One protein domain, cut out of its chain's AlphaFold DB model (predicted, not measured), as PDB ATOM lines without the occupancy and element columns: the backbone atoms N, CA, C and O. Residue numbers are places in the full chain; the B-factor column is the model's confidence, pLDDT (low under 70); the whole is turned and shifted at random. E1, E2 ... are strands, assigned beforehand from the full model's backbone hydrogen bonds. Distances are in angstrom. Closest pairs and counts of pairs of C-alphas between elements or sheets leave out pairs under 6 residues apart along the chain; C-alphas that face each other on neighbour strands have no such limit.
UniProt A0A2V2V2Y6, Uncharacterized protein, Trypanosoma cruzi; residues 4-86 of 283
ATOM      1  N   PHE A   4     176.010 151.828 224.484       85.56
ATOM      2  CA  PHE A   4     174.893 151.682 225.407       85.56
ATOM      3  C   PHE A   4     175.269 150.772 226.578       85.56
ATOM      4  O   PHE A   4     175.817 149.682 226.399       85.56
ATOM      5  N   ARG A   5     174.929 151.203 227.791       89.06
ATOM      6  CA  ARG A   5     174.925 150.384 229.004       89.06
ATOM      7  C   ARG A   5     173.483 150.241 229.464       89.06
ATOM      8  O   ARG A   5     172.783 151.242 229.559       89.06
ATOM      9  N   ILE A   6     173.071 149.031 229.826       92.00
ATOM     10  CA  ILE A   6     171.786 148.812 230.496       92.00
ATOM     11  C   ILE A   6     171.977 148.415 231.959       92.00
ATOM     12  O   ILE A   6     173.031 147.893 232.338       92.00
ATOM     13  N   ALA A   7     170.954 148.672 232.766       94.56
ATOM     14  CA  ALA A   7     170.794 148.141 234.113       94.56
ATOM     15  C   ALA A   7     169.328 147.737 234.326       94.56
ATOM     16  O   ALA A   7     168.436 148.275 233.672       94.56
ATOM     17  N   PHE A   8     169.087 146.789 235.224       94.81
ATOM     18  CA  PHE A   8     167.747 146.384 235.636       94.81
ATOM     19  C   PHE A   8     167.604 146.623 237.133       94.81
ATOM     20  O   PHE A   8     168.421 146.103 237.884       94.81
ATOM     21  N   ASP A   9     166.565 147.335 237.561       94.88
ATOM     22  CA  ASP A   9     166.225 147.521 238.973       94.88
ATOM     23  C   ASP A   9     164.928 146.773 239.306       94.88
ATOM     24  O   ASP A   9     163.917 146.963 238.633       94.88
ATOM     25  N   MET A  10     164.926 145.990 240.384       92.56
ATOM     26  CA  MET A  10     163.740 145.319 240.926       92.56
ATOM     27  C   MET A  10     163.075 146.189 241.996       92.56
ATOM     28  O   MET A  10     163.765 146.777 242.831       92.56
ATOM     29  N   LEU A  11     161.741 146.213 242.034       90.94
ATOM     30  CA  LEU A  11     160.988 146.738 243.171       90.94
ATOM     31  C   LEU A  11     160.958 145.723 244.325       90.94
ATOM     32  O   LEU A  11     160.190 144.757 244.300       90.94
ATOM     33  N   ASP A  12     161.749 145.970 245.367       83.06
ATOM     34  CA  ASP A  12     161.689 145.227 246.622       83.06
ATOM     35  C   ASP A  12     160.474 145.672 247.453       83.06
ATOM     36  O   ASP A  12     160.490 146.691 248.155       83.06
ATOM     37  N   ASN A  13     159.407 144.879 247.350       71.88
ATOM     38  CA  ASN A  13     158.149 145.064 248.074       71.88
ATOM     39  C   ASN A  13     158.218 144.634 249.555       71.88
ATOM     40  O   ASN A  13     157.233 144.805 250.268       71.88
ATOM     41  N   ASN A  14     159.343 144.088 250.036       67.88
ATOM     42  CA  ASN A  14     159.499 143.710 251.449       67.88
ATOM     43  C   ASN A  14     159.850 144.910 252.351       67.88
ATOM     44  O   ASN A  14     159.934 144.768 253.570       67.88
ATOM     45  N   VAL A  15     160.066 146.092 251.764       69.94
ATOM     46  CA  VAL A  15     160.363 147.348 252.463       69.94
ATOM     47  C   VAL A  15     159.135 148.256 252.413       69.94
ATOM     48  O   VAL A  15     158.581 148.470 251.338       69.94
ATOM     49  N   GLU A  16     158.757 148.869 253.541       58.50
ATOM     50  CA  GLU A  16     157.508 149.648 253.734       58.50
ATOM     51  C   GLU A  16     157.241 150.791 252.729       58.50
ATOM     52  O   GLU A  16     156.137 151.332 252.692       58.50
ATOM     53  N   ARG A  17     158.231 151.194 251.922       65.19
ATOM     54  CA  ARG A  17     158.087 152.225 250.876       65.19
ATOM     55  C   ARG A  17     158.399 151.751 249.452       65.19
ATOM     56  O   ARG A  17     158.403 152.586 248.557       65.19
ATOM     57  N   GLY A  18     158.660 150.458 249.241       73.38
ATOM     58  CA  GLY A  18     159.017 149.886 247.938       73.38
ATOM     59  C   GLY A  18     160.349 150.426 247.402       73.38
ATOM     60  O   GLY A  18     160.400 151.480 246.766       73.38
ATOM     61  N   LYS A  19     161.454 149.717 247.653       88.19
ATOM     62  CA  LYS A  19     162.788 150.183 247.243       88.19
ATOM     63  C   LYS A  19     163.177 149.598 245.884       88.19
ATOM     64  O   LYS A  19     163.113 148.391 245.704       88.19
ATOM     65  N   TRP A  20     163.654 150.434 244.964       91.69
ATOM     66  CA  TRP A  20     164.309 149.966 243.738       91.69
ATOM     67  C   TRP A  20     165.755 149.541 244.040       91.69
ATOM     68  O   TRP A  20     166.484 150.261 244.734       91.69
ATOM     69  N   VAL A  21     166.138 148.345 243.593       92.69
ATOM     70  CA  VAL A  21     167.429 147.701 243.892       92.69
ATOM     71  C   VAL A  21     168.000 147.066 242.623       92.69
ATOM     72  O   VAL A  21     167.275 146.351 241.934       92.69
ATOM     73  N   ASP A  22     169.296 147.270 242.351       92.94
ATOM     74  CA  ASP A  22     169.991 146.673 241.199       92.94
ATOM     75  C   ASP A  22     169.820 145.146 241.162       92.94
ATOM     76  O   ASP A  22     170.282 144.404 242.034       92.94
ATOM     77  N   ASN A  23     169.171 144.696 240.097       92.62
ATOM     78  CA  ASN A  23     168.857 143.322 239.749       92.62
ATOM     79  C   ASN A  23     169.508 142.910 238.410       92.62
ATOM     80  O   ASN A  23     169.251 141.824 237.887       92.62
ATOM     81  N   THR A  24     170.407 143.733 237.851       92.31
ATOM     82  CA  THR A  24     171.031 143.524 236.528       92.31
ATOM     83  C   THR A  24     171.656 142.136 236.387       92.31
ATOM     84  O   THR A  24     171.577 141.502 235.336       92.31
ATOM     85  N   LYS A  25     172.244 141.612 237.470       92.44
ATOM     86  CA  LYS A  25     172.897 140.292 237.484       92.44
ATOM     87  C   LYS A  25     171.927 139.111 237.371       92.44
ATOM     88  O   LYS A  25     172.388 138.025 237.008       92.44
ATOM     89  N   ALA A  26     170.632 139.284 237.642       90.12
ATOM     90  CA  ALA A  26     169.634 138.220 237.520       90.12
ATOM     91  C   ALA A  26     169.250 137.907 236.065       90.12
ATOM     92  O   ALA A  26     168.686 136.842 235.806       90.12
ATOM     93  N   PHE A  27     169.595 138.777 235.114       91.50
ATOM     94  CA  PHE A  27     169.301 138.591 233.697       91.50
ATOM     95  C   PHE A  27     170.528 138.117 232.907       91.50
ATOM     96  O   PHE A  27     171.669 138.493 233.189       91.50
ATOM     97  N   ASP A  28     170.284 137.270 231.912       91.56
ATOM     98  CA  ASP A  28     171.144 137.108 230.742       91.56
ATOM     99  C   ASP A  28     170.673 138.093 229.672       91.56
ATOM    100  O   ASP A  28     169.470 138.215 229.425       91.56
ATOM    101  N   VAL A  29     171.611 138.807 229.053       90.81
ATOM    102  CA  VAL A  29     171.343 139.858 228.065       90.81
ATOM    103  C   VAL A  29     172.019 139.481 226.756       90.81
ATOM    104  O   VAL A  29     173.197 139.131 226.735       90.81
ATOM    105  N   TYR A  30     171.271 139.597 225.668       89.94
ATOM    106  CA  TYR A  30     171.699 139.298 224.312       89.94
ATOM    107  C   TYR A  30     171.427 140.516 223.432       89.94
ATOM    108  O   TYR A  30     170.347 141.105 223.491       89.94
ATOM    109  N   SER A  31     172.394 140.883 222.598       88.06
ATOM    110  CA  SER A  31     172.250 141.935 221.597       88.06
ATOM    111  C   SER A  31     172.350 141.341 220.195       88.06
ATOM    112  O   SER A  31     173.213 140.510 219.912       88.06
ATOM    113  N   ARG A  32     171.464 141.774 219.298       87.44
ATOM    114  CA  ARG A  32     171.516 141.454 217.871       87.44
ATOM    115  C   ARG A  32     171.445 142.749 217.076       87.44
ATOM    116  O   ARG A  32     170.400 143.391 217.038       87.44
ATOM    117  N   ALA A  33     172.548 143.116 216.433       84.38
ATOM    118  CA  ALA A  33     172.548 144.199 215.458       84.38
ATOM    119  C   ALA A  33     171.703 143.809 214.232       84.38
ATOM    120  O   ALA A  33     171.786 142.675 213.747       84.38
ATOM    121  N   LEU A  34     170.900 144.750 213.740       82.81
ATOM    122  CA  LEU A  34     170.228 144.692 212.447       82.81
ATOM    123  C   LEU A  34     171.097 145.453 211.433       82.81
ATOM    124  O   LEU A  34     171.198 146.673 211.541       82.81
ATOM    125  N   PRO A  35     171.722 144.778 210.445       76.56
ATOM    126  CA  PRO A  35     172.699 145.411 209.548       76.56
ATOM    127  C   PRO A  35     172.158 146.525 208.639       76.56
ATOM    128  O   PRO A  35     172.939 147.142 207.927       76.56
ATOM    129  N   GLN A  36     170.838 146.723 208.592       74.25
ATOM    130  CA  GLN A  36     170.163 147.588 207.619       74.25
ATOM    131  C   GLN A  36     169.690 148.934 208.195       74.25
ATOM    132  O   GLN A  36     169.318 149.801 207.413       74.25
ATOM    133  N   GLU A  37     169.679 149.120 209.522       66.75
ATOM    134  CA  GLU A  37     168.934 150.224 210.165       66.75
ATOM    135  C   GLU A  37     169.660 150.881 211.360       66.75
ATOM    136  O   GLU A  37     169.002 151.477 212.212       66.75
ATOM    137  N   ASP A  38     170.984 150.717 211.506       73.38
ATOM    138  CA  ASP A  38     171.773 151.177 212.679       73.38
ATOM    139  C   ASP A  38     171.151 150.801 214.046       73.38
ATOM    140  O   ASP A  38     171.373 151.429 215.083       73.38
ATOM    141  N   THR A  39     170.359 149.727 214.049       79.19
ATOM    142  CA  THR A  39     169.466 149.348 215.144       79.19
ATOM    143  C   THR A  39     169.971 148.081 215.822       79.19
ATOM    144  O   THR A  39     170.407 147.129 215.174       79.19
ATOM    145  N   VAL A  40     169.887 148.038 217.153       81.81
ATOM    146  CA  VAL A  40     170.254 146.864 217.955       81.81
ATOM    147  C   VAL A  40     169.029 146.366 218.708       81.81
ATOM    148  O   VAL A  40     168.493 147.062 219.567       81.81
ATOM    149  N   ILE A  41     168.618 145.129 218.432       85.75
ATOM    150  CA  ILE A  41     167.626 144.429 219.248       85.75
ATOM    151  C   ILE A  41     168.320 143.973 220.531       85.75
ATOM    152  O   ILE A  41     169.286 143.206 220.484       85.75
ATOM    153  N   LEU A  42     167.808 144.425 221.674       87.00
ATOM    154  CA  LEU A  42     168.170 143.913 222.990       87.00
ATOM    155  C   LEU A  42     167.107 142.912 223.444       87.00
ATOM    156  O   LEU A  42     165.929 143.249 223.530       87.00
ATOM    157  N   SER A  43     167.543 141.699 223.768       90.00
ATOM    158  CA  SER A  43     166.710 140.634 224.323       90.00
ATOM    159  C   SER A  43     167.293 140.198 225.659       90.00
ATOM    160  O   SER A  43     168.498 139.981 225.766       90.00
ATOM    161  N   TRP A  44     166.460 140.023 226.681       90.62
ATOM    162  CA  TRP A  44     166.906 139.566 227.998       90.62
ATOM    163  C   TRP A  44     166.065 138.400 228.510       90.62
ATOM    164  O   TRP A  44     164.901 138.232 228.149       90.62
ATOM    165  N   LYS A  45     166.675 137.577 229.362       89.06
ATOM    166  CA  LYS A  45     166.048 136.411 229.983       89.06
ATOM    167  C   LYS A  45     166.416 136.352 231.457       89.06
ATOM    168  O   LYS A  45     167.588 136.435 231.808       89.06
ATOM    169  N   LEU A  46     165.426 136.175 232.327       87.69
ATOM    170  CA  LEU A  46     165.664 135.958 233.753       87.69
ATOM    171  C   LEU A  46     166.333 134.586 233.964       87.69
ATOM    172  O   LEU A  46     165.786 133.561 233.550       87.69
ATOM    173  N   LYS A  47     167.503 134.558 234.614       84.75
ATOM    174  CA  LYS A  47     168.306 133.339 234.850       84.75
ATOM    175  C   LYS A  47     167.571 132.295 235.677       84.75
ATOM    176  O   LYS A  47     167.707 131.096 235.438       84.75
ATOM    177  N   VAL A  48     166.816 132.751 236.676       78.38
ATOM    178  CA  VAL A  48     166.051 131.888 237.578       78.38
ATOM    179  C   VAL A  48     164.703 132.538 237.866       78.38
ATOM    180  O   VAL A  48     164.624 133.539 238.574       78.38
ATOM    181  N   ASN A  49     163.633 131.977 237.302       76.31
ATOM    182  CA  ASN A  49     162.272 132.447 237.544       76.31
ATOM    183  C   ASN A  49     161.772 131.917 238.904       76.31
ATOM    184  O   ASN A  49     161.153 130.856 238.996       76.31
ATOM    185  N   ASN A  50     162.137 132.636 239.967       75.00
ATOM    186  CA  ASN A  50     161.789 132.322 241.359       75.00
ATOM    187  C   ASN A  50     160.741 133.277 241.949       75.00
ATOM    188  O   ASN A  50     160.160 132.959 242.976       75.00
ATOM    189  N   PHE A  51     160.548 134.451 241.348       78.81
ATOM    190  CA  PHE A  51     159.654 135.501 241.831       78.81
ATOM    191  C   PHE A  51     159.168 136.331 240.645       78.81
ATOM    192  O   PHE A  51     159.920 136.533 239.691       78.81
ATOM    193  N   ILE A  52     157.927 136.809 240.726       83.75
ATOM    194  CA  ILE A  52     157.324 137.711 239.748       83.75
ATOM    195  C   ILE A  52     157.389 139.125 240.315       83.75
ATOM    196  O   ILE A  52     156.672 139.454 241.265       83.75
ATOM    197  N   ASN A  53     158.265 139.960 239.764       86.00
ATOM    198  CA  ASN A  53     158.523 141.295 240.294       86.00
ATOM    199  C   ASN A  53     158.320 142.370 239.233       86.00
ATOM    200  O   ASN A  53     158.489 142.135 238.037       86.00
ATOM    201  N   THR A  54     157.982 143.575 239.682       91.19
ATOM    202  CA  THR A  54     158.043 144.762 238.831       91.19
ATOM    203  C   THR A  54     159.502 145.184 238.706       91.19
ATOM    204  O   THR A  54     160.186 145.359 239.715       91.19
ATOM    205  N   GLU A  55     159.965 145.363 237.477       93.06
ATOM    206  CA  GLU A  55     161.332 145.753 237.143       93.06
ATOM    207  C   GLU A  55     161.344 147.076 236.361       93.06
ATOM    208  O   GLU A  55     160.366 147.451 235.705       93.06
ATOM    209  N   ARG A  56     162.491 147.751 236.378       95.06
ATOM    210  CA  ARG A  56     162.829 148.905 235.542       95.06
ATOM    211  C   ARG A  56     164.063 148.588 234.715       95.06
ATOM    212  O   ARG A  56     165.120 148.327 235.277       95.06
ATOM    213  N   LEU A  57     163.947 148.654 233.395       94.56
ATOM    214  CA  LEU A  57     165.091 148.674 232.489       94.56
ATOM    215  C   LEU A  57     165.575 150.119 232.342       94.56
ATOM    216  O   LEU A  57     164.882 150.949 231.753       94.56
ATOM    217  N   HIS A  58     166.771 150.393 232.850       94.69
ATOM    218  CA  HIS A  58     167.491 151.637 232.631       94.69
ATOM    219  C   HIS A  58     168.429 151.509 231.424       94.69
ATOM    220  O   HIS A  58     169.152 150.517 231.301       94.69
ATOM    221  N   VAL A  59     168.458 152.520 230.553       92.12
ATOM    222  CA  VAL A  59     169.344 152.581 229.379       92.12
ATOM    223  C   VAL A  59     170.172 153.860 229.428       92.12
ATOM    224  O   VAL A  59     169.631 154.960 229.463       92.12
ATOM    225  N   TYR A  60     171.494 153.716 229.388       90.56
ATOM    226  CA  TYR A  60     172.458 154.809 229.443       90.56
ATOM    227  C   TYR A  60     173.316 154.850 228.181       90.56
ATOM    228  O   TYR A  60     173.792 153.814 227.714       90.56
ATOM    229  N   ILE A  61     173.591 156.051 227.682       89.81
ATOM    230  CA  ILE A  61     174.667 156.316 226.728       89.81
ATOM    231  C   ILE A  61     175.941 156.554 227.537       89.81
ATOM    232  O   ILE A  61     175.978 157.414 228.419       89.81
ATOM    233  N   VAL A  62     176.991 155.792 227.244       88.44
ATOM    234  CA  VAL A  62     178.333 156.015 227.781       88.44
ATOM    235  C   VAL A  62     179.188 156.603 226.674       88.44
ATOM    236  O   VAL A  62     179.590 155.878 225.764       88.44
ATOM    237  N   SER A  63     179.469 157.904 226.747       85.25
ATOM    238  CA  SER A  63     180.294 158.591 225.757       85.25
ATOM    239  C   SER A  63     181.760 158.671 226.179       85.25
ATOM    240  O   SER A  63     182.100 158.956 227.334       85.25
ATOM    241  N   SER A  64     182.656 158.391 225.232       74.12
ATOM    242  CA  SER A  64     184.096 158.538 225.427       74.12
ATOM    243  C   SER A  64     184.537 159.919 224.951       74.12
ATOM    244  O   SER A  64     184.795 160.113 223.763       74.12
ATOM    245  N   THR A  65     184.662 160.874 225.871       67.25
ATOM    246  CA  THR A  65     185.320 162.152 225.572       67.25
ATOM    247  C   THR A  65     186.766 161.900 225.151       67.25
ATOM    248  O   THR A  65     187.517 161.253 225.881       67.25
ATOM    249  N   SER A  66     187.172 162.395 223.982       55.12
ATOM    250  CA  SER A  66     188.540 162.250 223.477       55.12
ATOM    251  C   SER A  66     189.510 163.140 224.266       55.12
ATOM    252  O   SER A  66     189.663 164.323 223.971       55.12
ATOM    253  N   GLY A  67     190.146 162.567 225.288       57.44
ATOM    254  CA  GLY A  67     191.106 163.227 226.176       57.44
ATOM    255  C   GLY A  67     191.095 162.589 227.568       57.44
ATOM    256  O   GLY A  67     190.296 161.696 227.827       57.44
ATOM    257  N   ASN A  68     191.932 163.071 228.494       59.16
ATOM    258  CA  ASN A  68     192.028 162.565 229.881       59.16
ATOM    259  C   ASN A  68     190.765 162.790 230.758       59.16
ATOM    260  O   ASN A  68     190.814 162.610 231.974       59.16
ATOM    261  N   GLY A  69     189.634 163.188 230.169       60.12
ATOM    262  CA  GLY A  69     188.344 163.283 230.849       60.12
ATOM    263  C   GLY A  69     187.702 161.907 231.035       60.12
ATOM    264  O   GLY A  69     187.706 161.077 230.127       60.12
ATOM    265  N   GLY A  70     187.141 161.659 232.221       65.25
ATOM    266  CA  GLY A  70     186.428 160.414 232.517       65.25
ATOM    267  C   GLY A  70     185.188 160.210 231.637       65.25
ATOM    268  O   GLY A  70     184.586 161.165 231.153       65.25
ATOM    269  N   LYS A  71     184.780 158.946 231.461       77.94
ATOM    270  CA  LYS A  71     183.587 158.573 230.679       77.94
ATOM    271  C   LYS A  71     182.338 159.282 231.217       77.94
ATOM    272  O   LYS A  71     181.989 159.094 232.384       77.94
ATOM    273  N   ARG A  72     181.629 160.027 230.363       83.06
ATOM    274  CA  ARG A  72     180.312 160.590 230.692       83.06
ATOM    275  C   ARG A  72     179.257 159.500 230.516       83.06
ATOM    276  O   ARG A  72     179.280 158.759 229.536       83.06
ATOM    277  N   VAL A  73     178.350 159.395 231.481       88.31
ATOM    278  CA  VAL A  73     177.220 158.460 231.466       88.31
ATOM    279  C   VAL A  73     175.949 159.288 231.572       88.31
ATOM    280  O   VAL A  73     175.812 160.068 232.511       88.31
ATOM    281  N   GLU A  74     175.043 159.137 230.613       91.69
ATOM    282  CA  GLU A  74     173.791 159.894 230.542       91.69
ATOM    283  C   GLU A  74     172.625 158.945 230.264       91.69
ATOM    284  O   GLU A  74     172.736 158.050 229.427       91.69
ATOM    285  N   GLU A  75     171.521 159.094 230.992       90.38
ATOM    286  CA  GLU A  75     170.340 158.244 230.821       90.38
ATOM    287  C   GLU A  75     169.538 158.658 229.577       90.38
ATOM    288  O   GLU A  75     169.312 159.842 229.325       90.38
ATOM    289  N   VAL A  76     169.119 157.677 228.775       90.00
ATOM    290  CA  VAL A  76     168.366 157.903 227.537       90.00
ATOM    291  C   VAL A  76     166.977 158.449 227.866       90.00
ATOM    292  O   VAL A  76     166.273 157.919 228.723       90.00
ATOM    293  N   ARG A  77     166.530 159.481 227.141       89.50
ATOM    294  CA  ARG A  77     165.170 160.025 227.291       89.50
ATOM    295  C   ARG A  77     164.119 158.929 227.073       89.50
ATOM    296  O   ARG A  77     164.089 158.311 226.015       89.50
ATOM    297  N   GLY A  78     163.251 158.726 228.064       85.69
ATOM    298  CA  GLY A  78     162.235 157.662 228.078       85.69
ATOM    299  C   GLY A  78     162.599 156.455 228.951       85.69
ATOM    300  O   GLY A  78     161.713 155.688 229.310       85.69
ATOM    301  N   SER A  79     163.866 156.328 229.353       88.81
ATOM    302  CA  SER A  79     164.290 155.446 230.443       88.81
ATOM    303  C   SER A  79     163.851 156.028 231.805       88.81
ATOM    304  O   SER A  79     163.847 157.255 231.952       88.81
ATOM    305  N   PRO A  80     163.497 155.198 232.810       93.38
ATOM    306  CA  PRO A  80     163.409 153.738 232.763       93.38
ATOM    307  C   PRO A  80     162.105 153.186 232.178       93.38
ATOM    308  O   PRO A  80     161.014 153.700 232.422       93.38
ATOM    309  N   PHE A  81     162.216 152.035 231.515       92.88
ATOM    310  CA  PHE A  81     161.082 151.266 231.004       92.88
ATOM    311  C   PHE A  81     160.597 150.256 232.053       92.88
ATOM    312  O   PHE A  81     161.361 149.396 232.493       92.88
ATOM    313  N   LEU A  82     159.328 150.343 232.452       93.62
ATOM    314  CA  LEU A  82     158.712 149.411 233.404       93.62
ATOM    315  C   LEU A  82     158.286 148.107 232.717       93.62
ATOM    316  O   LEU A  82     157.642 148.138 231.669       93.62
ATOM    317  N   PHE A  83     158.581 146.969 233.342       91.62
ATOM    318  CA  PHE A  83     158.078 145.655 232.930       91.62
ATOM    319  C   PHE A  83     157.881 144.732 234.142       91.62
ATOM    320  O   PHE A  83     158.206 145.094 235.271       91.62
ATOM    321  N   VAL A  84     157.330 143.538 233.920       88.81
ATOM    322  CA  VAL A  84     157.219 142.487 234.945       88.81
ATOM    323  C   VAL A  84     158.162 141.347 234.577       88.81
ATOM    324  O   VAL A  84     158.126 140.853 233.449       88.81
ATOM    325  N   SER A  85     159.022 140.937 235.510       87.62
ATOM    326  CA  SER A  85     159.856 139.745 235.371       87.62
ATOM    327  C   SER A  85     159.114 138.489 235.813       87.62
ATOM    328  O   SER A  85     158.227 138.524 236.662       87.62
ATOM    329  N   GLY A  86     159.511 137.354 235.240       80.75
ATOM    330  CA  GLY A  86     158.950 136.052 235.575       80.75
ATOM    331  C   GLY A  86     157.664 135.707 234.823       80.75
ATOM    332  O   GLY A  86     157.250 136.389 233.891       80.75
TER     333      GLY A  86
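What this domain is: This is residues 4 to 86 of the 283 residues of an uncharacterized protein of Trypanosoma cruzi (UniProt A0A2V2V2Y6). A strongly twisted sheet is built round two long strands side by side, E5 and E1, with short strands on both sides of this pair: E2 beside one end of E1, and E6 and E7 beside opposite ends of E5. A second piece, the long hairpin of E3 and E4, reaches out from the sheet as an arm, and its turn, residues 34 to 39, sticks out, as do residues 65 to 70 between E5 and E6. The printed part has 83 residues, with no named helix and seven named strands, which follow each other along the chain as E1, E2, E3, E4, E5, E6 and E7; the class is all strand, and the neighbour pairs E1 and E2, E1 and E5, E5 and E6, E5 and E7 of the branched sheet are antiparallel, as is the separate pair of E3 and E4. The whole is loose, with a radius of gyration of the C-alphas of 15.2 A, and spans 45 by 32 by 21 A.

Where its parts are: E5, the longest strand, covers residues 53 to 63 and runs 31.4 A from C-alpha 53 at (158.523, 141.295, 240.294) to C-alpha 63 at (180.294, 158.591, 225.757). E1, residues 4 to 12, is 25.8 A long and begins at C-alpha 4 at (174.893, 151.682, 225.407). The short strands of this sheet are E2, residues 19 to 22, E6, residues 72 to 75, and E7, residues 81 to 85, which ends at C-alpha 85 at (159.856, 139.745, 235.371). E3, residues 27 to 34, is 22.1 A long, and E4, residues 39 to 46, is 23.2 A long.

How they stand to each other: E5 and E1 are antiparallel at 155 degrees, with N 7 and O 58 at 3.0 A, within hydrogen-bond range. On the other side of E1, beside residues 9 to 12, is E2, which forms a hairpin with E1; N 10 and O 21 are 2.8 A apart. On the side of E5 away from E1 are E6, beside residues 59 to 63, and E7, beside residues 53 to 57. E5 and E6 form a hairpin, with N 61 and O 74 at 2.8 A, and E5 and E7 are antiparallel at 136 degrees, with N 55 and O 83 at 2.8 A. The hairpin of E3 and E4 is antiparallel at 160 degrees, with N 30 and O 43 at 2.8 A. E3 and E1 are only just apart, at 8.2 A, and E4 and E1 are apart. The closest C-alphas of E4 and E7 are those of Leu 46 and Ser 85, 7.1 A apart.

The domain as a whole: The two C-alphas farthest apart are those of Glu 16 and Gln 36, at 47.9 A. Without residues 34 to 39 and 65 to 70, which stand free, the body spans 39 by 26 by 19 A. The printed part has no cut and no long link. The mean pLDDT of the printed part is 84.0; residues 14 to 17, residue 37 and residues 65 to 70 are under 70.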